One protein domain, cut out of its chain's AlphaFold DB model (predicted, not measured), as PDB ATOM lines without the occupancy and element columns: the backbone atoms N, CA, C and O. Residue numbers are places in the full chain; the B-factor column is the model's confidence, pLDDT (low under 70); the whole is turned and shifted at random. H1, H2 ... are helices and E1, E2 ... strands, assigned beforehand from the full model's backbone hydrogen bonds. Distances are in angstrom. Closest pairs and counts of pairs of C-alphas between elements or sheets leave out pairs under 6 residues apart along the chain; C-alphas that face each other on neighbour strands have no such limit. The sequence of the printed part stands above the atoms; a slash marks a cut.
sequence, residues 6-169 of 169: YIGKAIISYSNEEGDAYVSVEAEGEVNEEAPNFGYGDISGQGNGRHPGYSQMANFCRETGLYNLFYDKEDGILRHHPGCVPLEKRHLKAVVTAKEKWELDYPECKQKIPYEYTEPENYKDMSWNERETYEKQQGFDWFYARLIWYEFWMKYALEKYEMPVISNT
ATOM      1  N   TYR A   6     171.795 113.480 267.818       97.75
ATOM      2  CA  TYR A   6     172.967 112.677 267.469       97.75
ATOM      3  C   TYR A   6     174.120 112.951 268.433       97.75
ATOM      4  O   TYR A   6     174.310 114.087 268.863       97.75
ATOM      5  N   ILE A   7     174.887 111.913 268.780       98.44
ATOM      6  CA  ILE A   7     176.076 112.005 269.641       98.44
ATOM      7  C   ILE A   7     177.272 111.407 268.910       98.44
ATOM      8  O   ILE A   7     177.277 110.217 268.604       98.44
ATOM      9  N   GLY A   8     178.312 112.193 268.655       98.06
ATOM     10  CA  GLY A   8     179.447 111.685 267.896       98.06
ATOM     11  C   GLY A   8     180.492 112.732 267.560       98.06
ATOM     12  O   GLY A   8     180.666 113.723 268.271       98.06
ATOM     13  N   LYS A   9     181.220 112.480 266.475       98.31
ATOM     14  CA  LYS A   9     182.250 113.371 265.950       98.31
ATOM     15  C   LYS A   9     181.618 114.624 265.348       98.31
ATOM     16  O   LYS A   9     180.677 114.512 264.570       98.31
ATOM     17  N   ALA A  10     182.166 115.798 265.653       97.94
ATOM     18  CA  ALA A  10     181.753 117.033 264.994       97.94
ATOM     19  C   ALA A  10     182.090 117.022 263.489       97.94
ATOM     20  O   ALA A  10     183.245 116.806 263.106       97.94
ATOM     21  N   ILE A  11     181.098 117.327 262.654       96.94
ATOM     22  CA  ILE A  11     181.248 117.662 261.235       96.94
ATOM     23  C   ILE A  11     180.868 119.125 261.051       96.94
ATOM     24  O   ILE A  11     179.844 119.569 261.563       96.94
ATOM     25  N   ILE A  12     181.694 119.860 260.304       95.75
ATOM     26  CA  ILE A  12     181.410 121.232 259.886       95.75
ATOM     27  C   ILE A  12     181.044 121.201 258.405       95.75
ATOM     28  O   ILE A  12     181.855 120.782 257.576       95.75
ATOM     29  N   SER A  13     179.841 121.664 258.084       93.25
ATOM     30  CA  SER A  13     179.330 121.732 256.717       93.25
ATOM     31  C   SER A  13     179.247 123.182 256.260       93.25
ATOM     32  O   SER A  13     178.857 124.063 257.025       93.25
ATOM     33  N   TYR A  14     179.603 123.419 254.998       93.12
ATOM     34  CA  TYR A  14     179.509 124.719 254.340       93.12
ATOM     35  C   TYR A  14     178.550 124.588 253.162       93.12
ATOM     36  O   TYR A  14     178.805 123.794 252.257       93.12
ATOM     37  N   SER A  15     177.479 125.376 253.159       88.50
ATOM     38  CA  SER A  15     176.634 125.546 251.978       88.50
ATOM     39  C   SER A  15     176.848 126.932 251.394       88.50
ATOM     40  O   SER A  15     177.005 127.909 252.128       88.50
ATOM     41  N   ASN A  16     176.874 127.002 250.068       84.31
ATOM     42  CA  ASN A  16     176.931 128.247 249.308       84.31
ATOM     43  C   ASN A  16     175.990 128.169 248.096       84.31
ATOM     44  O   ASN A  16     176.323 128.629 247.004       84.31
ATOM     45  N   GLU A  17     174.850 127.499 248.273       82.00
ATOM     46  CA  GLU A  17     173.784 127.486 247.275       82.00
ATOM     47  C   GLU A  17     173.200 128.899 247.124       82.00
ATOM     48  O   GLU A  17     173.149 129.660 248.092       82.00
ATOM     49  N   GLU A  18     172.843 129.268 245.889       69.81
ATOM     50  CA  GLU A  18     172.525 130.636 245.454       69.81
ATOM     51  C   GLU A  18     171.592 131.395 246.420       69.81
ATOM     52  O   GLU A  18     170.371 131.328 246.314       69.81
ATOM     53  N   GLY A  19     172.187 132.176 247.329       74.31
ATOM     54  CA  GLY A  19     171.481 133.093 248.227       74.31
ATOM     55  C   GLY A  19     171.542 132.755 249.718       74.31
ATOM     56  O   GLY A  19     171.370 133.674 250.513       74.31
ATOM     57  N   ASP A  20     171.874 131.519 250.103       76.88
ATOM     58  CA  ASP A  20     171.840 131.067 251.503       76.88
ATOM     59  C   ASP A  20     173.164 130.405 251.910       76.88
ATOM     60  O   ASP A  20     173.278 129.191 252.090       76.88
ATOM     61  N   ALA A  21     174.198 131.236 252.071       86.06
ATOM     62  CA  ALA A  21     175.463 130.783 252.633       86.06
ATOM     63  C   ALA A  21     175.308 130.513 254.138       86.06
ATOM     64  O   ALA A  21     175.033 131.434 254.912       86.06
ATOM     65  N   TYR A  22     175.524 129.270 254.570       88.62
ATOM     66  CA  TYR A  22     175.497 128.907 255.987       88.62
ATOM     67  C   TYR A  22     176.608 127.924 256.355       88.62
ATOM     68  O   TYR A  22     177.119 127.168 255.527       88.62
ATOM     69  N   VAL A  23     176.970 127.951 257.639       91.44
ATOM     70  CA  VAL A  23     177.849 126.970 258.276       91.44
ATOM     71  C   VAL A  23     177.027 126.236 259.323       91.44
ATOM     72  O   VAL A  23     176.424 126.885 260.179       91.44
ATOM     73  N   SER A  24     177.000 124.906 259.269       93.06
ATOM     74  CA  SER A  24     176.396 124.076 260.319       93.06
ATOM     75  C   SER A  24     177.447 123.193 260.982       93.06
ATOM     76  O   SER A  24     178.464 122.844 260.379       93.06
ATOM     77  N   VAL A  25     177.216 122.874 262.257       95.56
ATOM     78  CA  VAL A  25     178.006 121.898 263.007       95.56
ATOM     79  C   VAL A  25     177.054 120.836 263.521       95.56
ATOM     80  O   VAL A  25     176.093 121.161 264.215       95.56
ATOM     81  N   GLU A  26     177.322 119.578 263.200       96.25
ATOM     82  CA  GLU A  26     176.459 118.441 263.535       96.25
ATOM     83  C   GLU A  26     177.306 117.257 264.008       96.25
ATOM     84  O   GLU A  26     178.513 117.208 263.760       96.25
ATOM     85  N   ALA A  27     176.694 116.307 264.713       97.69
ATOM     86  CA  ALA A  27     177.325 115.020 264.974       97.69
ATOM     87  C   ALA A  27     177.187 114.103 263.746       97.69
ATOM     88  O   ALA A  27     176.091 113.929 263.216       97.69
ATOM     89  N   GLU A  28     178.291 113.483 263.325       97.19
ATOM     90  CA  GLU A  28     178.299 112.440 262.291       97.19
ATOM     91  C   GLU A  28     177.410 111.260 262.697       97.19
ATOM     92  O   GLU A  28     177.501 110.778 263.826       97.19
ATOM     93  N   GLY A  29     176.577 110.770 261.776       96.31
ATOM     94  CA  GLY A  29     175.827 109.532 261.972       96.31
ATOM     95  C   GLY A  29     176.761 108.320 261.998       96.31
ATOM     96  O   GLY A  29     177.586 108.149 261.104       96.31
ATOM     97  N   GLU A  30     176.619 107.460 263.002       96.44
ATOM     98  CA  GLU A  30     177.488 106.303 263.211       96.44
ATOM     99  C   GLU A  30     176.711 105.104 263.766       96.44
ATOM    100  O   GLU A  30     175.735 105.258 264.504       96.44
ATOM    101  N   VAL A  31     177.181 103.903 263.420       96.69
ATOM    102  CA  VAL A  31     176.716 102.619 263.958       96.69
ATOM    103  C   VAL A  31     177.868 101.952 264.703       96.69
ATOM    104  O   VAL A  31     179.001 101.962 264.224       96.69
ATOM    105  N   ASN A  32     177.581 101.361 265.862       95.75
ATOM    106  CA  ASN A  32     178.546 100.585 266.635       95.75
ATOM    107  C   ASN A  32     177.915  99.251 267.068       95.75
ATOM    108  O   ASN A  32     176.879  99.244 267.723       95.75
ATOM    109  N   GLU A  33     178.545  98.126 266.726       95.94
ATOM    110  CA  GLU A  33     178.046  96.781 267.058       95.94
ATOM    111  C   GLU A  33     177.964  96.517 268.572       95.94
ATOM    112  O   GLU A  33     177.157  95.703 269.019       95.94
ATOM    113  N   GLU A  34     178.752  97.234 269.374       95.75
ATOM    114  CA  GLU A  34     178.713  97.176 270.838       95.75
ATOM    115  C   GLU A  34     177.627  98.083 271.441       95.75
ATOM    116  O   GLU A  34     177.370  98.017 272.646       95.75
ATOM    117  N   ALA A  35     176.989  98.941 270.630       95.25
ATOM    118  CA  ALA A  35     175.920  99.810 271.103       95.25
ATOM    119  C   ALA A  35     174.708  98.986 271.552       95.25
ATOM    120  O   ALA A  35     174.376  97.966 270.935       95.25
ATOM    121  N   PRO A  36     174.008  99.429 272.610       92.50
ATOM    122  CA  PRO A  36     172.813  98.745 273.061       92.50
ATOM    123  C   PRO A  36     171.746  98.764 271.963       92.50
ATOM    124  O   PRO A  36     171.469  99.808 271.381       92.50
ATOM    125  N   ASN A  37     171.130  97.609 271.727       91.06
ATOM    126  CA  ASN A  37     170.005  97.441 270.818       91.06
ATOM    127  C   ASN A  37     168.821  96.901 271.618       91.06
ATOM    128  O   ASN A  37     168.878  95.775 272.112       91.06
ATOM    129  N   PHE A  38     167.771  97.704 271.782       87.75
ATOM    130  CA  PHE A  38     166.621  97.333 272.611       87.75
ATOM    131  C   PHE A  38     165.445  96.781 271.800       87.75
ATOM    132  O   PHE A  38     164.288  96.990 272.164       87.75
ATOM    133  N   GLY A  39     165.749  96.103 270.693       79.00
ATOM    134  CA  GLY A  39     164.759  95.419 269.879       79.00
ATOM    135  C   GLY A  39     163.770  96.369 269.206       79.00
ATOM    136  O   GLY A  39     164.066  97.512 268.851       79.00
ATOM    137  N   TYR A  40     162.570  95.857 268.980       66.00
ATOM    138  CA  TYR A  40     161.508  96.545 268.272       66.00
ATOM    139  C   TYR A  40     161.049  97.819 269.005       66.00
ATOM    140  O   TYR A  40     160.921  97.856 270.222       66.00
ATOM    141  N   GLY A  41     160.813  98.909 268.276       64.50
ATOM    142  CA  GLY A  41     160.490 100.212 268.877       64.50
ATOM    143  C   GLY A  41     161.711 101.035 269.309       64.50
ATOM    144  O   GLY A  41     161.587 102.252 269.475       64.50
ATOM    145  N   ASP A  42     162.908 100.441 269.380       75.44
ATOM    146  CA  ASP A  42     164.148 101.212 269.441       75.44
ATOM    147  C   ASP A  42     164.571 101.654 268.039       75.44
ATOM    148  O   ASP A  42     165.395 101.030 267.377       75.44
ATOM    149  N   ILE A  43     164.001 102.767 267.577       67.88
ATOM    150  CA  ILE A  43     164.301 103.345 266.254       67.88
ATOM    151  C   ILE A  43     165.788 103.664 266.047       67.88
ATOM    152  O   ILE A  43     166.226 103.850 264.915       67.88
ATOM    153  N   SER A  44     166.550 103.751 267.135       78.94
ATOM    154  CA  SER A  44     167.987 103.985 267.109       78.94
ATOM    155  C   SER A  44     168.776 102.734 266.748       78.94
ATOM    156  O   SER A  44     169.848 102.863 266.162       78.94
ATOM    157  N   GLY A  45     168.276 101.540 267.092       87.56
ATOM    158  CA  GLY A  45     169.049 100.301 267.047       87.56
ATOM    159  C   GLY A  45     170.463 100.506 267.603       87.56
ATOM    160  O   GLY A  45     170.659 101.127 268.644       87.56
ATOM    161  N   GLN A  46     171.464 100.065 266.841       93.56
ATOM    162  CA  GLN A  46     172.891 100.243 267.144       93.56
ATOM    163  C   GLN A  46     173.477 101.593 266.684       93.56
ATOM    164  O   GLN A  46     174.695 101.745 266.586       93.56
ATOM    165  N   GLY A  47     172.629 102.560 266.341       96.50
ATOM    166  CA  GLY A  47     173.014 103.882 265.862       96.50
ATOM    167  C   GLY A  47     173.112 104.937 266.966       96.50
ATOM    168  O   GLY A  47     172.518 104.816 268.044       96.50
ATOM    169  N   ASN A  48     173.831 106.015 266.656       97.31
ATOM    170  CA  ASN A  48     174.032 107.174 267.532       97.31
ATOM    171  C   ASN A  48     172.971 108.278 267.397       97.31
ATOM    172  O   ASN A  48     173.112 109.336 268.014       97.31
ATOM    173  N   GLY A  49     171.916 108.027 266.618       96.12
ATOM    174  CA  GLY A  49     170.780 108.924 266.421       96.12
ATOM    175  C   GLY A  49     169.528 108.484 267.188       96.12
ATOM    176  O   GLY A  49     169.196 107.300 267.212       96.12
ATOM    177  N   ARG A  50     168.789 109.426 267.787       93.19
ATOM    178  CA  ARG A  50     167.464 109.225 268.415       93.19
ATOM    179  C   ARG A  50     166.489 110.309 267.955       93.19
ATOM    180  O   ARG A  50     166.854 111.480 267.911       93.19
ATOM    181  N   HIS A  51     165.216 109.949 267.756       92.50
ATOM    182  CA  HIS A  51     164.175 110.905 267.340       92.50
ATOM    183  C   HIS A  51     162.979 110.996 268.308       92.50
ATOM    184  O   HIS A  51     161.848 110.669 267.938       92.50
ATOM    185  N   PRO A  52     163.184 111.389 269.580       90.81
ATOM    186  CA  PRO A  52     162.090 111.465 270.540       90.81
ATOM    187  C   PRO A  52     161.139 112.625 270.220       90.81
ATOM    188  O   PRO A  52     161.557 113.714 269.813       90.81
ATOM    189  N   GLY A  53     159.848 112.434 270.498       90.69
ATOM    190  CA  GLY A  53     158.908 113.550 270.577       90.69
ATOM    191  C   GLY A  53     159.305 114.525 271.691       90.69
ATOM    192  O   GLY A  53     159.833 114.116 272.726       90.69
ATOM    193  N   TYR A  54     159.014 115.819 271.524       91.12
ATOM    194  CA  TYR A  54     159.389 116.845 272.512       91.12
ATOM    195  C   TYR A  54     158.863 116.552 273.924       91.12
ATOM    196  O   TYR A  54     159.603 116.651 274.901       91.12
ATOM    197  N   SER A  55     157.599 116.136 274.037       92.38
ATOM    198  CA  SER A  55     156.998 115.747 275.317       92.38
ATOM    199  C   SER A  55     157.658 114.502 275.910       92.38
ATOM    200  O   SER A  55     157.893 114.453 277.114       92.38
ATOM    201  N   GLN A  56     158.011 113.519 275.078       91.94
ATOM    202  CA  GLN A  56     158.693 112.302 275.522       91.94
ATOM    203  C   GLN A  56     160.089 112.611 276.071       91.94
ATOM    204  O   GLN A  56     160.457 112.070 277.112       91.94
ATOM    205  N   MET A  57     160.839 113.500 275.409       94.88
ATOM    206  CA  MET A  57     162.164 113.925 275.861       94.88
ATOM    207  C   MET A  57     162.081 114.737 277.157       94.88
ATOM    208  O   MET A  57     162.807 114.460 278.111       94.88
ATOM    209  N   ALA A  58     161.148 115.690 277.235       95.88
ATOM    210  CA  ALA A  58     160.936 116.477 278.445       95.88
ATOM    211  C   ALA A  58     160.514 115.604 279.638       95.88
ATOM    212  O   ALA A  58     161.023 115.801 280.739       95.88
ATOM    213  N   ASN A  59     159.623 114.628 279.427       96.88
ATOM    214  CA  ASN A  59     159.207 113.696 280.476       96.88
ATOM    215  C   ASN A  59     160.377 112.820 280.923       96.88
ATOM    216  O   ASN A  59     160.679 112.804 282.108       96.88
ATOM    217  N   PHE A  60     161.102 112.196 279.987       97.00
ATOM    218  CA  PHE A  60     162.316 111.432 280.299       97.00
ATOM    219  C   PHE A  60     163.284 112.230 281.180       97.00
ATOM    220  O   PHE A  60     163.734 111.732 282.209       97.00
ATOM    221  N   CYS A  61     163.566 113.483 280.819       97.94
ATOM    222  CA  CYS A  61     164.504 114.301 281.578       97.94
ATOM    223  C   CYS A  61     163.982 114.674 282.973       97.94
ATOM    224  O   CYS A  61     164.778 114.809 283.896       97.94
ATOM    225  N   ARG A  62     162.668 114.866 283.154       98.31
ATOM    226  CA  ARG A  62     162.093 115.147 284.481       98.31
ATOM    227  C   ARG A  62     162.142 113.922 285.380       98.31
ATOM    228  O   ARG A  62     162.628 114.037 286.497       98.31
ATOM    229  N   GLU A  63     161.704 112.776 284.868       98.25
ATOM    230  CA  GLU A  63     161.669 111.524 285.629       98.25
ATOM    231  C   GLU A  63     163.080 111.096 286.058       98.25
ATOM    232  O   GLU A  63     163.307 110.747 287.210       98.25
ATOM    233  N   THR A  64     164.069 111.212 285.167       98.38
ATOM    234  CA  THR A  64     165.462 110.820 285.455       98.38
ATOM    235  C   THR A  64     166.288 111.890 286.178       98.38
ATOM    236  O   THR A  64     167.451 111.659 286.502       98.38
ATOM    237  N   GLY A  65     165.732 113.082 286.419       98.38
ATOM    238  CA  GLY A  65     166.463 114.203 287.026       98.38
ATOM    239  C   GLY A  65     167.477 114.896 286.101       98.38
ATOM    240  O   GLY A  65     168.278 115.706 286.562       98.38
ATOM    241  N   LEU A  66     167.436 114.627 284.795       98.62
ATOM    242  CA  LEU A  66     168.323 115.208 283.780       98.62
ATOM    243  C   LEU A  66     167.799 116.518 283.162       98.62
ATOM    244  O   LEU A  66     168.426 117.060 282.256       98.62
ATOM    245  N   TYR A  67     166.671 117.059 283.631       98.38
ATOM    246  CA  TYR A  67     166.036 118.233 283.012       98.38
ATOM    247  C   TYR A  67     166.980 119.427 282.849       98.38
ATOM    248  O   TYR A  67     167.060 119.975 281.756       98.38
ATOM    249  N   ASN A  68     167.753 119.777 283.877       98.19
ATOM    250  CA  ASN A  68     168.689 120.900 283.784       98.19
ATOM    251  C   ASN A  68     169.875 120.591 282.856       98.19
ATOM    252  O   ASN A  68     170.295 121.464 282.109       98.19
ATOM    253  N   LEU A  69     170.373 119.347 282.823       98.12
ATOM    254  CA  LEU A  69     171.443 118.964 281.890       98.12
ATOM    255  C   LEU A  69     171.037 119.226 280.433       98.12
ATOM    256  O   LEU A  69     171.851 119.688 279.640       98.12
ATOM    257  N   PHE A  70     169.788 118.920 280.077       97.69
ATOM    258  CA  PHE A  70     169.310 119.055 278.703       97.69
ATOM    259  C   PHE A  70     168.720 120.437 278.399       97.69
ATOM    260  O   PHE A  70     168.975 120.968 277.322       97.69
ATOM    261  N   TYR A  71     167.969 121.038 279.323       97.12
ATOM    262  CA  TYR A  71     167.113 122.200 279.053       97.12
ATOM    263  C   TYR A  71     167.442 123.455 279.857       97.12
ATOM    264  O   TYR A  71     166.709 124.441 279.738       97.12
ATOM    265  N   ASP A  72     168.496 123.453 280.677       97.44
ATOM    266  CA  ASP A  72     168.946 124.704 281.280       97.44
ATOM    267  C   ASP A  72     169.228 125.742 280.179       97.44
ATOM    268  O   ASP A  72     169.802 125.423 279.138       97.44
ATOM    269  N   LYS A  73     168.752 126.975 280.370       95.38
ATOM    270  CA  LYS A  73     168.790 128.000 279.317       95.38
ATOM    271  C   LYS A  73     170.203 128.487 279.024       95.38
ATOM    272  O   LYS A  73     170.463 128.895 277.895       95.38
ATOM    273  N   GLU A  74     171.078 128.438 280.020       94.75
ATOM    274  CA  GLU A  74     172.451 128.915 279.914       94.75
ATOM    275  C   GLU A  74     173.375 127.757 279.518       94.75
ATOM    276  O   GLU A  74     174.132 127.867 278.554       94.75
ATOM    277  N   ASP A  75     173.234 126.608 280.189       95.12
ATOM    278  CA  ASP A  75     174.200 125.504 280.116       95.12
ATOM    279  C   ASP A  75     173.646 124.194 279.526       95.12
ATOM    280  O   ASP A  75     174.390 123.221 279.373       95.12
ATOM    281  N   GLY A  76     172.359 124.131 279.175       97.12
ATOM    282  CA  GLY A  76     171.720 122.904 278.699       97.12
ATOM    283  C   GLY A  76     172.261 122.427 277.349       97.12
ATOM    284  O   GLY A  76     172.482 123.223 276.430       97.12
ATOM    285  N   ILE A  77     172.429 121.112 277.187       97.00
ATOM    286  CA  ILE A  77     172.957 120.522 275.943       97.00
ATOM    287  C   ILE A  77     171.947 120.520 274.781       97.00
ATOM    288  O   ILE A  77     172.343 120.297 273.643       97.00
ATOM    289  N   LEU A  78     170.669 120.826 275.047       96.00
ATOM    290  CA  LEU A  78     169.600 121.057 274.057       96.00
ATOM    291  C   LEU A  78     168.964 122.454 274.189       96.00
ATOM    292  O   LEU A  78     167.821 122.659 273.777       96.00
ATOM    293  N   ARG A  79     169.669 123.425 274.784       93.69
ATOM    294  CA  ARG A  79     169.139 124.781 275.044       93.69
ATOM    295  C   ARG A  79     168.746 125.557 273.778       93.69
ATOM    296  O   ARG A  79     167.915 126.460 273.837       93.69
ATOM    297  N   HIS A  80     169.329 125.200 272.635       90.75
ATOM    298  CA  HIS A  80     168.995 125.741 271.320       90.75
ATOM    299  C   HIS A  80     168.488 124.621 270.419       90.75
ATOM    300  O   HIS A  80     168.889 123.470 270.573       90.75
ATOM    301  N   HIS A  81     167.588 124.952 269.498       85.56
ATOM    302  CA  HIS A  81     167.110 124.020 268.488       85.56
ATOM    303  C   HIS A  81     166.826 124.787 267.184       85.56
ATOM    304  O   HIS A  81     165.963 125.670 267.202       85.56
ATOM    305  N   PRO A  82     167.539 124.486 266.084       88.38
ATOM    306  CA  PRO A  82     168.648 123.530 265.998       88.38
ATOM    307  C   PRO A  82     169.876 123.968 266.818       88.38
ATOM    308  O   PRO A  82     170.048 125.153 267.111       88.38
ATOM    309  N   GLY A  83     170.712 123.017 267.230       93.00
ATOM    310  CA  GLY A  83     171.868 123.288 268.083       93.00
ATOM    311  C   GLY A  83     172.917 122.180 268.073       93.00
ATOM    312  O   GLY A  83     172.642 121.027 267.749       93.00
ATOM    313  N   CYS A  84     174.145 122.544 268.434       96.75
ATOM    314  CA  CYS A  84     175.256 121.618 268.611       96.75
ATOM    315  C   CYS A  84     176.114 122.087 269.784       96.75
ATOM    316  O   CYS A  84     176.462 123.267 269.881       96.75
ATOM    317  N   VAL A  85     176.399 121.177 270.713       97.62
ATOM    318  CA  VAL A  85     177.091 121.480 271.967       97.62
ATOM    319  C   VAL A  85     178.253 120.502 272.150       97.62
ATOM    320  O   VAL A  85     178.056 119.294 271.995       97.62
ATOM    321  N   PRO A  86     179.459 120.986 272.508       97.94
ATOM    322  CA  PRO A  86     180.565 120.120 272.896       97.94
ATOM    323  C   PRO A  86     180.179 119.191 274.047       97.94
ATOM    324  O   PRO A  86     179.591 119.613 275.045       97.94
ATOM    325  N   LEU A  87     180.525 117.913 273.922       98.12
ATOM    326  CA  LEU A  87     180.369 116.958 275.006       98.12
ATOM    327  C   LEU A  87     181.570 117.015 275.941       98.12
ATOM    328  O   LEU A  87     182.725 117.041 275.531       98.12
ATOM    329  N   GLU A  88     181.276 116.974 277.234       98.25
ATOM    330  CA  GLU A  88     182.263 117.023 278.297       98.25
ATOM    331  C   GLU A  88     182.055 115.855 279.263       98.25
ATOM    332  O   GLU A  88     180.947 115.334 279.424       98.25
ATOM    333  N   LYS A  89     183.103 115.506 280.017       98.50
ATOM    334  CA  LYS A  89     183.040 114.465 281.058       98.50
ATOM    335  C   LYS A  89     181.961 114.734 282.116       98.50
ATOM    336  O   LYS A  89     181.426 113.786 282.685       98.50
ATOM    337  N   ARG A  90     181.615 116.005 282.375       98.19
ATOM    338  CA  ARG A  90     180.531 116.361 283.307       98.19
ATOM    339  C   ARG A  90     179.150 115.922 282.808       98.19
ATOM    340  O   ARG A  90     178.331 115.532 283.633       98.19
ATOM    341  N   HIS A  91     178.914 115.927 281.493       98.56
ATOM    342  CA  HIS A  91     177.648 115.477 280.906       98.56
ATOM    343  C   HIS A  91     177.484 113.967 281.095       98.56
ATOM    344  O   HIS A  91     176.475 113.527 281.641       98.56
ATOM    345  N   LEU A  92     178.525 113.188 280.763       98.69
ATOM    346  CA  LEU A  92     178.539 111.743 281.005       98.69
ATOM    347  C   LEU A  92     178.337 111.428 282.491       98.69
ATOM    348  O   LEU A  92     177.509 110.591 282.831       98.69
ATOM    349  N   LYS A  93     179.047 112.128 283.386       98.69
ATOM    350  CA  LYS A  93     178.900 111.930 284.833       98.69
ATOM    351  C   LYS A  93     177.453 112.133 285.292       98.69
ATOM    352  O   LYS A  93     176.960 111.326 286.070       98.69
ATOM    353  N   ALA A  94     176.773 113.172 284.803       98.69
ATOM    354  CA  ALA A  94     175.376 113.429 285.144       98.69
ATOM    355  C   ALA A  94     174.443 112.296 284.675       98.69
ATOM    356  O   ALA A  94     173.596 111.857 285.450       98.69
ATOM    357  N   VAL A  95     174.637 111.778 283.457       98.69
ATOM    358  CA  VAL A  95     173.866 110.632 282.941       98.69
ATOM    359  C   VAL A  95     174.129 109.365 283.755       98.69
ATOM    360  O   VAL A  95     173.178 108.694 284.148       98.69
ATOM    361  N   VAL A  96     175.393 109.063 284.069       98.81
ATOM    362  CA  VAL A  96     175.762 107.904 284.902       98.81
ATOM    363  C   VAL A  96     175.121 108.005 286.284       98.81
ATOM    364  O   VAL A  96     174.485 107.056 286.727       98.81
ATOM    365  N   THR A  97     175.201 109.169 286.938       98.75
ATOM    366  CA  THR A  97     174.564 109.392 288.246       98.75
ATOM    367  C   THR A  97     173.042 109.233 288.180       98.75
ATOM    368  O   THR A  97     172.456 108.625 289.075       98.75
ATOM    369  N   ALA A  98     172.388 109.737 287.129       98.75
ATOM    370  CA  ALA A  98     170.951 109.544 286.930       98.75
ATOM    371  C   ALA A  98     170.595 108.066 286.729       98.75
ATOM    372  O   ALA A  98     169.615 107.590 287.299       98.75
ATOM    373  N   LYS A  99     171.414 107.322 285.978       98.62
ATOM    374  CA  LYS A  99     171.244 105.882 285.774       98.62
ATOM    375  C   LYS A  99     171.398 105.095 287.071       98.62
ATOM    376  O   LYS A  99     170.523 104.306 287.402       98.62
ATOM    377  N   GLU A 100     172.470 105.326 287.821       98.62
ATOM    378  CA  GLU A 100     172.704 104.672 289.115       98.62
ATOM    379  C   GLU A 100     171.561 104.955 290.094       98.62
ATOM    380  O   GLU A 100     171.081 104.047 290.769       98.62
ATOM    381  N   LYS A 101     171.074 106.200 290.133       98.62
ATOM    382  CA  LYS A 101     169.895 106.556 290.924       98.62
ATOM    383  C   LYS A 101     168.648 105.794 290.466       98.62
ATOM    384  O   LYS A 101     167.928 105.275 291.312       98.62
ATOM    385  N   TRP A 102     168.414 105.697 289.158       98.44
ATOM    386  CA  TRP A 102     167.292 104.940 288.601       98.44
ATOM    387  C   TRP A 102     167.343 103.462 289.008       98.44
ATOM    388  O   TRP A 102     166.333 102.907 289.421       98.44
ATOM    389  N   GLU A 103     168.526 102.841 288.974       98.25
ATOM    390  CA  GLU A 103     168.718 101.449 289.409       98.25
ATOM    391  C   GLU A 103     168.415 101.235 290.900       98.25
ATOM    392  O   GLU A 103     167.955 100.159 291.283       98.25
ATOM    393  N   LEU A 104     168.674 102.241 291.742       98.38
ATOM    394  CA  LEU A 104     168.356 102.197 293.171       98.38
ATOM    395  C   LEU A 104     166.858 102.382 293.432       98.38
ATOM    396  O   LEU A 104     166.295 101.677 294.270       98.38
ATOM    397  N   ASP A 105     166.228 103.325 292.732       98.12
ATOM    398  CA  ASP A 105     164.811 103.651 292.901       98.12
ATOM    399  C   ASP A 105     163.899 102.568 292.283       98.12
ATOM    400  O   ASP A 105     162.801 102.325 292.790       98.12
ATOM    401  N   TYR A 106     164.372 101.876 291.238       97.38
ATOM    402  CA  TYR A 106     163.654 100.829 290.500       97.38
ATOM    403  C   TYR A 106     164.515  99.562 290.352       97.38
ATOM    404  O   TYR A 106     165.099  99.322 289.288       97.38
ATOM    405  N   PRO A 107     164.607  98.712 291.391       97.50
ATOM    406  CA  PRO A 107     165.493  97.544 291.388       97.50
ATOM    407  C   PRO A 107     165.233  96.539 290.257       97.50
ATOM    408  O   PRO A 107     166.125  95.763 289.908       97.50
ATOM    409  N   GLU A 108     164.025  96.529 289.687       96.31
ATOM    410  CA  GLU A 108     163.635  95.636 288.599       96.31
ATOM    411  C   GLU A 108     163.855  96.201 287.176       96.31
ATOM    412  O   GLU A 108     163.512  95.547 286.187       96.31
ATOM    413  N   CYS A 109     164.400  97.419 287.040       95.06
ATOM    414  CA  CYS A 109     164.567  98.088 285.740       95.06
ATOM    415  C   CYS A 109     165.413  97.268 284.749       95.06
ATOM    416  O   CYS A 109     165.098  97.200 283.561       95.06
ATOM    417  N   LYS A 110     166.443  96.567 285.241       94.88
ATOM    418  CA  LYS A 110     167.346  95.737 284.425       94.88
ATOM    419  C   LYS A 110     166.631  94.562 283.761       94.88
ATOM    420  O   LYS A 110     166.973  94.200 282.641       94.88
ATOM    421  N   GLN A 111     165.636  93.979 284.428       93.44
ATOM    422  CA  GLN A 111     164.837  92.868 283.899       93.44
ATOM    423  C   GLN A 111     163.760  93.343 282.913       93.44
ATOM    424  O   GLN A 111     163.171  92.521 282.217       93.44
ATOM    425  N   LYS A 112     163.498  94.653 282.853       92.12
ATOM    426  CA  LYS A 112     162.464  95.275 282.015       92.12
ATOM    427  C   LYS A 112     163.029  95.930 280.746       92.12
ATOM    428  O   LYS A 112     162.334  96.722 280.114       92.12
ATOM    429  N   ILE A 113     164.271  95.633 280.359       89.94
ATOM    430  CA  ILE A 113     164.849  96.137 279.103       89.94
ATOM    431  C   ILE A 113     164.357  95.283 277.915       89.94
ATOM    432  O   ILE A 113     164.430  94.057 277.997       89.94
ATOM    433  N   PRO A 114     163.929  95.883 276.787       83.62
ATOM    434  CA  PRO A 114     163.350  95.144 275.661       83.62
ATOM    435  C   PRO A 114     164.363  94.497 274.689       83.62
ATOM    436  O   PRO A 114     164.116  94.458 273.491       83.62
ATOM    437  N   TYR A 115     165.491  93.942 275.155       80.19
ATOM    438  CA  TYR A 115     166.554  93.406 274.270       80.19
ATOM    439  C   TYR A 115     166.070  92.414 273.196       80.19
ATOM    440  O   TYR A 115     166.565  92.430 272.074       80.19
ATOM    441  N   GLU A 116     165.109  91.557 273.538       74.94
ATOM    442  CA  GLU A 116     164.597  90.497 272.658       74.94
ATOM    443  C   GLU A 116     163.211  90.816 272.079       74.94
ATOM    444  O   GLU A 116     162.547  89.949 271.516       74.94
ATOM    445  N   TYR A 117     162.731  92.049 272.240       74.38
ATOM    446  CA  TYR A 117     161.389  92.407 271.808       74.38
ATOM    447  C   TYR A 117     161.316  92.470 270.279       74.38
ATOM    448  O   TYR A 117     162.051  93.214 269.631       74.38
ATOM    449  N   THR A 118     160.431  91.672 269.689       76.25
ATOM    450  CA  THR A 118     160.214  91.592 268.240       76.25
ATOM    451  C   THR A 118     158.913  92.281 267.837       76.25
ATOM    452  O   THR A 118     157.968  92.322 268.623       76.25
ATOM    453  N   GLU A 119     158.837  92.779 266.598       77.75
ATOM    454  CA  GLU A 119     157.585  93.297 266.025       77.75
ATOM    455  C   GLU A 119     156.510  92.198 266.082       77.75
ATOM    456  O   GLU A 119     156.742  91.118 265.531       77.75
ATOM    457  N   PRO A 120     155.351  92.410 266.736       80.56
ATOM    458  CA  PRO A 120     154.278  91.428 266.672       80.56
ATOM    459  C   PRO A 120     153.728  91.360 265.242       80.56
ATOM    460  O   PRO A 120     153.646  92.373 264.550       80.56
ATOM    461  N   GLU A 121     153.327  90.168 264.791       84.25
ATOM    462  CA  GLU A 121     152.974  89.908 263.383       84.25
ATOM    463  C   GLU A 121     151.913  90.868 262.815       84.25
ATOM    464  O   GLU A 121     151.980  91.247 261.648       84.25
ATOM    465  N   ASN A 122     150.960  91.305 263.642       85.19
ATOM    466  CA  ASN A 122     149.879  92.211 263.256       85.19
ATOM    467  C   ASN A 122     150.166  93.694 263.557       85.19
ATOM    468  O   ASN A 122     149.259  94.516 263.433       85.19
ATOM    469  N   TYR A 123     151.385  94.077 263.958       80.56
ATOM    470  CA  TYR A 123     151.672  95.447 264.413       80.56
ATOM    471  C   TYR A 123     151.330  96.511 263.367       80.56
ATOM    472  O   TYR A 123     150.822  97.591 263.686       80.56
ATOM    473  N   LYS A 124     151.588  96.202 262.094       81.31
ATOM    474  CA  LYS A 124     151.308  97.098 260.965       81.31
ATOM    475  C   LYS A 124     149.816  97.365 260.795       81.31
ATOM    476  O   LYS A 124     149.462  98.476 260.407       81.31
ATOM    477  N   ASP A 125     148.985  96.407 261.186       90.12
ATOM    478  CA  ASP A 125     147.527  96.492 261.129       90.12
ATOM    479  C   ASP A 125     146.925  97.132 262.390       90.12
ATOM    480  O   ASP A 125     145.783  97.589 262.363       90.12
ATOM    481  N   MET A 126     147.689  97.214 263.487       87.38
ATOM    482  CA  MET A 126     147.262  97.894 264.712       87.38
ATOM    483  C   MET A 126     147.145  99.405 264.494       87.38
ATOM    484  O   MET A 126     148.046 100.059 263.957       87.38
ATOM    485  N   SER A 127     146.057  99.978 265.002       88.12
ATOM    486  CA  SER A 127     145.904 101.419 265.177       88.12
ATOM    487  C   SER A 127     146.930 101.975 266.170       88.12
ATOM    488  O   SER A 127     147.520 101.254 266.976       88.12
ATOM    489  N   TRP A 128     147.123 103.294 266.160       75.75
ATOM    490  CA  TRP A 128     148.061 103.958 267.071       75.75
ATOM    491  C   TRP A 128     147.761 103.673 268.558       75.75
ATOM    492  O   TRP A 128     148.679 103.389 269.323       75.75
ATOM    493  N   ASN A 129     146.482 103.650 268.948       81.00
ATOM    494  CA  ASN A 129     146.062 103.350 270.324       81.00
ATOM    495  C   ASN A 129     146.337 101.892 270.721       81.00
ATOM    496  O   ASN A 129     146.686 101.614 271.869       81.00
ATOM    497  N   GLU A 130     146.166 100.951 269.789       85.44
ATOM    498  CA  GLU A 130     146.452  99.533 270.030       85.44
ATOM    499  C   GLU A 130     147.949  99.307 270.226       85.44
ATOM    500  O   GLU A 130     148.336  98.600 271.154       85.44
ATOM    501  N   ARG A 131     148.787  99.974 269.423       78.94
ATOM    502  CA  ARG A 131     150.249  99.950 269.577       78.94
ATOM    503  C   ARG A 131     150.685 100.505 270.929       78.94
ATOM    504  O   ARG A 131     151.403  99.831 271.659       78.94
ATOM    505  N   GLU A 132     150.181 101.682 271.304       75.44
ATOM    506  CA  GLU A 132     150.494 102.296 272.600       75.44
ATOM    507  C   GLU A 132     150.054 101.400 273.773       75.44
ATOM    508  O   GLU A 132     150.768 101.252 274.765       75.44
ATOM    509  N   THR A 133     148.880 100.771 273.662       82.00
ATOM    510  CA  THR A 133     148.378  99.833 274.675       82.00
ATOM    511  C   THR A 133     149.264  98.595 274.769       82.00
ATOM    512  O   THR A 133     149.606  98.179 275.875       82.00
ATOM    513  N   TYR A 134     149.658  98.026 273.631       81.00
ATOM    514  CA  TYR A 134     150.517  96.849 273.574       81.00
ATOM    515  C   TYR A 134     151.892  97.118 274.193       81.00
ATOM    516  O   TYR A 134     152.323  96.362 275.061       81.00
ATOM    517  N   GLU A 135     152.538  98.230 273.833       76.25
ATOM    518  CA  GLU A 135     153.826  98.638 274.409       76.25
ATOM    519  C   GLU A 135     153.731  98.848 275.929       76.25
ATOM    520  O   GLU A 135     154.607  98.403 276.673       76.25
ATOM    521  N   LYS A 136     152.642  99.462 276.416       77.62
ATOM    522  CA  LYS A 136     152.388  99.618 277.860       77.62
ATOM    523  C   LYS A 136     152.204  98.277 278.573       77.62
ATOM    524  O   LYS A 136     152.650  98.139 279.709       77.62
ATOM    525  N   GLN A 137     151.564  97.299 277.933       83.12
ATOM    526  CA  GLN A 137     151.333  95.970 278.512       83.12
ATOM    527  C   GLN A 137     152.616  95.153 278.681       83.12
ATOM    528  O   GLN A 137     152.675  94.335 279.597       83.12
ATOM    529  N   GLN A 138     153.646  95.390 277.861       82.50
ATOM    530  CA  GLN A 138     154.932  94.699 278.014       82.50
ATOM    531  C   GLN A 138     155.670  95.096 279.301       82.50
ATOM    532  O   GLN A 138     156.520  94.354 279.784       82.50
ATOM    533  N   GLY A 139     155.346  96.259 279.879       87.44
ATOM    534  CA  GLY A 139     155.946  96.713 281.133       87.44
ATOM    535  C   GLY A 139     157.435  97.056 281.023       87.44
ATOM    536  O   GLY A 139     158.134  97.005 282.036       87.44
ATOM    537  N   PHE A 140     157.918  97.388 279.821       90.50
ATOM    538  CA  PHE A 140     159.315  97.752 279.591       90.50
ATOM    539  C   PHE A 140     159.695  99.083 280.239       90.50
ATOM    540  O   PHE A 140     158.919 100.043 280.247       90.50
ATOM    541  N   ASP A 141     160.936  99.164 280.713       93.06
ATOM    542  CA  ASP A 141     161.518 100.383 281.264       93.06
ATOM    543  C   ASP A 141     162.293 101.151 280.184       93.06
ATOM    544  O   ASP A 141     163.522 101.114 280.073       93.06
ATOM    545  N   TRP A 142     161.541 101.878 279.356       91.62
ATOM    546  CA  TRP A 142     162.107 102.712 278.294       91.62
ATOM    547  C   TRP A 142     162.923 103.903 278.811       91.62
ATOM    548  O   TRP A 142     163.725 104.460 278.057       91.62
ATOM    549  N   PHE A 143     162.734 104.328 280.063       94.81
ATOM    550  CA  PHE A 143     163.564 105.379 280.650       94.81
ATOM    551  C   PHE A 143     164.950 104.840 280.983       94.81
ATOM    552  O   PHE A 143     165.943 105.457 280.590       94.81
ATOM    553  N   TYR A 144     165.028 103.658 281.589       96.25
ATOM    554  CA  TYR A 144     166.299 102.994 281.844       96.25
ATOM    555  C   TYR A 144     167.045 102.638 280.549       96.25
ATOM    556  O   TYR A 144     168.233 102.935 280.421       96.25
ATOM    557  N   ALA A 145     166.341 102.123 279.534       94.62
ATOM    558  CA  ALA A 145     166.926 101.864 278.215       94.62
ATOM    559  C   ALA A 145     167.562 103.131 277.598       94.62
ATOM    560  O   ALA A 145     168.696 103.111 277.116       94.62
ATOM    561  N   ARG A 146     166.882 104.284 277.677       95.06
ATOM    562  CA  ARG A 146     167.432 105.562 277.190       95.06
ATOM    563  C   ARG A 146     168.652 106.025 277.986       95.06
ATOM    564  O   ARG A 146     169.579 106.552 277.380       95.06
ATOM    565  N   LEU A 147     168.673 105.831 279.308       97.56
ATOM    566  CA  LEU A 147     169.841 106.147 280.140       97.56
ATOM    567  C   LEU A 147     171.072 105.341 279.705       97.56
ATOM    568  O   LEU A 147     172.138 105.927 279.521       97.56
ATOM    569  N   ILE A 148     170.905 104.036 279.463       97.31
ATOM    570  CA  ILE A 148     171.969 103.156 278.953       97.31
ATOM    571  C   ILE A 148     172.475 103.650 277.591       97.31
ATOM    572  O   ILE A 148     173.682 103.723 277.367       97.31
ATOM    573  N   TRP A 149     171.569 104.030 276.688       97.00
ATOM    574  CA  TRP A 149     171.949 104.546 275.370       97.00
ATOM    575  C   TRP A 149     172.751 105.851 275.458       97.00
ATOM    576  O   TRP A 149     173.791 105.972 274.812       97.00
ATOM    577  N   TYR A 150     172.304 106.812 276.277       98.00
ATOM    578  CA  TYR A 150     173.017 108.081 276.454       98.00
ATOM    579  C   TYR A 150     174.392 107.873 277.083       98.00
ATOM    580  O   TYR A 150     175.365 108.459 276.615       98.00
ATOM    581  N   GLU A 151     174.489 107.037 278.116       98.50
ATOM    582  CA  GLU A 151     175.767 106.701 278.738       98.50
ATOM    583  C   GLU A 151     176.730 106.088 277.719       98.50
ATOM    584  O   GLU A 151     177.864 106.556 277.611       98.50
ATOM    585  N   PHE A 152     176.273 105.087 276.954       98.31
ATOM    586  CA  PHE A 152     177.092 104.412 275.952       98.31
ATOM    587  C   PHE A 152     177.653 105.406 274.932       98.31
ATOM    588  O   PHE A 152     178.871 105.514 274.785       98.31
ATOM    589  N   TRP A 153     176.788 106.174 274.265       98.38
ATOM    590  CA  TRP A 153     177.221 107.062 273.186       98.38
ATOM    591  C   TRP A 153     178.024 108.261 273.681       98.38
ATOM    592  O   TRP A 153     178.999 108.642 273.031       98.38
ATOM    593  N   MET A 154     177.690 108.831 274.845       98.62
ATOM    594  CA  MET A 154     178.508 109.896 275.434       98.62
ATOM    595  C   MET A 154     179.898 109.385 275.807       98.62
ATOM    596  O   MET A 154     180.886 110.058 275.521       98.62
ATOM    597  N   LYS A 155     179.990 108.201 276.426       98.75
ATOM    598  CA  LYS A 155     181.273 107.587 276.774       98.75
ATOM    599  C   LYS A 155     182.098 107.302 275.524       98.75
ATOM    600  O   LYS A 155     183.235 107.755 275.438       98.75
ATOM    601  N   TYR A 156     181.500 106.627 274.548       98.62
ATOM    602  CA  TYR A 156     182.144 106.287 273.287       98.62
ATOM    603  C   TYR A 156     182.683 107.529 272.567       98.62
ATOM    604  O   TYR A 156     183.852 107.563 272.188       98.62
ATOM    605  N   ALA A 157     181.873 108.584 272.441       98.50
ATOM    606  CA  ALA A 157     182.300 109.816 271.790       98.50
ATOM    607  C   ALA A 157     183.459 110.495 272.541       98.50
ATOM    608  O   ALA A 157     184.436 110.894 271.910       98.50
ATOM    609  N   LEU A 158     183.380 110.589 273.875       98.69
ATOM    610  CA  LEU A 158     184.427 111.186 274.716       98.69
ATOM    611  C   LEU A 158     185.755 110.416 274.686       98.69
ATOM    612  O   LEU A 158     186.804 111.014 274.916       98.69
ATOM    613  N   GLU A 159     185.716 109.103 274.463       98.50
ATOM    614  CA  GLU A 159     186.910 108.254 274.387       98.50
ATOM    615  C   GLU A 159     187.513 108.226 272.977       98.50
ATOM    616  O   GLU A 159     188.735 108.178 272.832       98.50
ATOM    617  N   LYS A 160     186.670 108.265 271.939       98.44
ATOM    618  CA  LYS A 160     187.086 108.084 270.545       98.44
ATOM    619  C   LYS A 160     187.445 109.386 269.830       98.44
ATOM    620  O   LYS A 160     188.309 109.371 268.952       98.44
ATOM    621  N   TYR A 161     186.778 110.495 270.150       98.31
ATOM    622  CA  TYR A 161     186.865 111.730 269.369       98.31
ATOM    623  C   TYR A 161     187.565 112.860 270.117       98.31
ATOM    624  O   TYR A 161     187.352 113.073 271.304       98.31
ATOM    625  N   GLU A 162     188.362 113.636 269.381       97.38
ATOM    626  CA  GLU A 162     188.997 114.859 269.892       97.38
ATOM    627  C   GLU A 162     187.970 115.978 270.132       97.38
ATOM    628  O   GLU A 162     188.071 116.723 271.103       97.38
ATOM    629  N   MET A 163     186.949 116.061 269.269       97.38
ATOM    630  CA  MET A 163     185.851 117.030 269.353       97.38
ATOM    631  C   MET A 163     184.495 116.306 269.362       97.38
ATOM    632  O   MET A 163     183.800 116.281 268.339       97.38
ATOM    633  N   PRO A 164     184.126 115.663 270.482       98.44
ATOM    634  CA  PRO A 164     182.833 115.013 270.617       98.44
ATOM    635  C   PRO A 164     181.737 116.060 270.824       98.44
ATOM    636  O   PRO A 164     181.897 117.002 271.604       98.44
ATOM    637  N   VAL A 165     180.604 115.885 270.155       98.50
ATOM    638  CA  VAL A 165     179.457 116.796 270.234       98.50
ATOM    639  C   VAL A 165     178.147 116.031 270.360       98.50
ATOM    640  O   VAL A 165     178.046 114.860 269.991       98.50
ATOM    641  N   ILE A 166     177.140 116.720 270.886       98.31
ATOM    642  CA  ILE A 166     175.734 116.350 270.766       98.31
ATOM    643  C   ILE A 166     175.033 117.417 269.933       98.31
ATOM    644  O   ILE A 166     175.158 118.608 270.224       98.31
ATOM    645  N   SER A 167     174.309 117.003 268.898       97.31
ATOM    646  CA  SER A 167     173.523 117.901 268.053       97.31
ATOM    647  C   SER A 167     172.045 117.557 268.106       97.31
ATOM    648  O   SER A 167     171.679 116.388 268.235       97.31
ATOM    649  N   ASN A 168     171.195 118.575 267.989       95.44
ATOM    650  CA  ASN A 168     169.757 118.434 267.819       95.44
ATOM    651  C   ASN A 168     169.268 119.231 266.611       95.44
ATOM    652  O   ASN A 168     169.281 120.463 266.619       95.44
ATOM    653  N   THR A 169     168.783 118.521 265.601       89.50
ATOM    654  CA  THR A 169     168.223 119.092 264.371       89.50
ATOM    655  C   THR A 169     166.737 118.819 264.238       89.50
ATOM    656  O   THR A 169     166.222 117.878 264.897       89.50
TER     657      THR A 169
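AT A GLANCE: This is residues 6 to 169 of the 169 residues of an uncharacterized protein of Cellulosilyticum sp. WCF-2 (UniProt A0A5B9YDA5). A small, curled sheet of four strands has the long helix H6 over its strands E1 and E4, and a second long helix, H3, runs beside H6 in the opposite direction. The hairpin E1 and E2 reaches out as an arm whose tip, residues 16 to 21, stands free, while H5 and the long stretch before it lie away from the sheet and H1 and H2 form a corner. The printed part has 164 residues with six named helices and four named strands, in the order E1 E2 H1 H2 E3 H3 H4 H5 H6 E4; the class is mixed, helices and strands. The antiparallel sheet has the order E2 - E1 - E4 - E3. The whole is compact, with a radius of gyration of the C-alphas of 17.2 A and spans of 50 by 38 by 31 A.

HOW THE PARTS SIT: E1, residues 6 to 17, bends by 96 degrees at residue 9. Its residues 10 to 17 pair with E2, residues 20 to 27, in a hairpin; N 13 and O 24 are 2.9 A apart, within hydrogen-bond range. Its residues 6 to 9 pair with E4, residues 164 to 168, with N 8 and O 165 at 3.0 A. E4 is also the antiparallel neighbour of E3, residues 83 to 86, with N 85 and O 166 at 2.9 A. The sheet is strongly twisted. H6, residues 142 to 160, is on the sheet in two layers, a helix on one face of a sheet, at a height over the sheet of 9.9 A. The closest C-alphas of H6 and E1 are those of Ala 157 and Gly 8, 5.2 A apart. H3, residues 89 to 105, touches H6 at a shallow tilt of 28 degrees, opposite ways; their closest C-alphas, Lys 99 and Leu 147, are 5.8 A apart. H1, residues 54 to 63, and H2, residues 67 to 71, only just touch, only at the corner, with 3 pairs of C-alphas within 8 A; the closest are Cys 61 and Tyr 67, 4.5 A. H4, residues 109 to 112, only just touches H3, only at the corner, with 3 such pairs; the closest are Cys 109 and Glu 103, 6.5 A. H5, residues 128 to 138, touches no helix. In H1, H2, H3, H5 and H6 every O i to N i+4 pair is within hydrogen-bond range; H4 is too short for one.

IN THESE COORDINATES: E1 begins at C-alpha 6 (172.967, 112.677, 267.469) and measures 25.1 A; E2 measures 21.7 A. H3 measures 24.3 A, and H6 26.7 A from C-alpha 142 (162.107, 102.712, 278.294). E4 ends at C-alpha 168 (169.757, 118.434, 267.819).

THE WHOLE: The C-alphas farthest apart, Glu 18 and Pro 107, are 57.0 A apart. The printed part has no cut. The links E2 to H1, H2 to E3 and H4 to H5 are long. The mean pLDDT of the printed part is 92.1; residues 18, 40 to 41 and 43 are under 70.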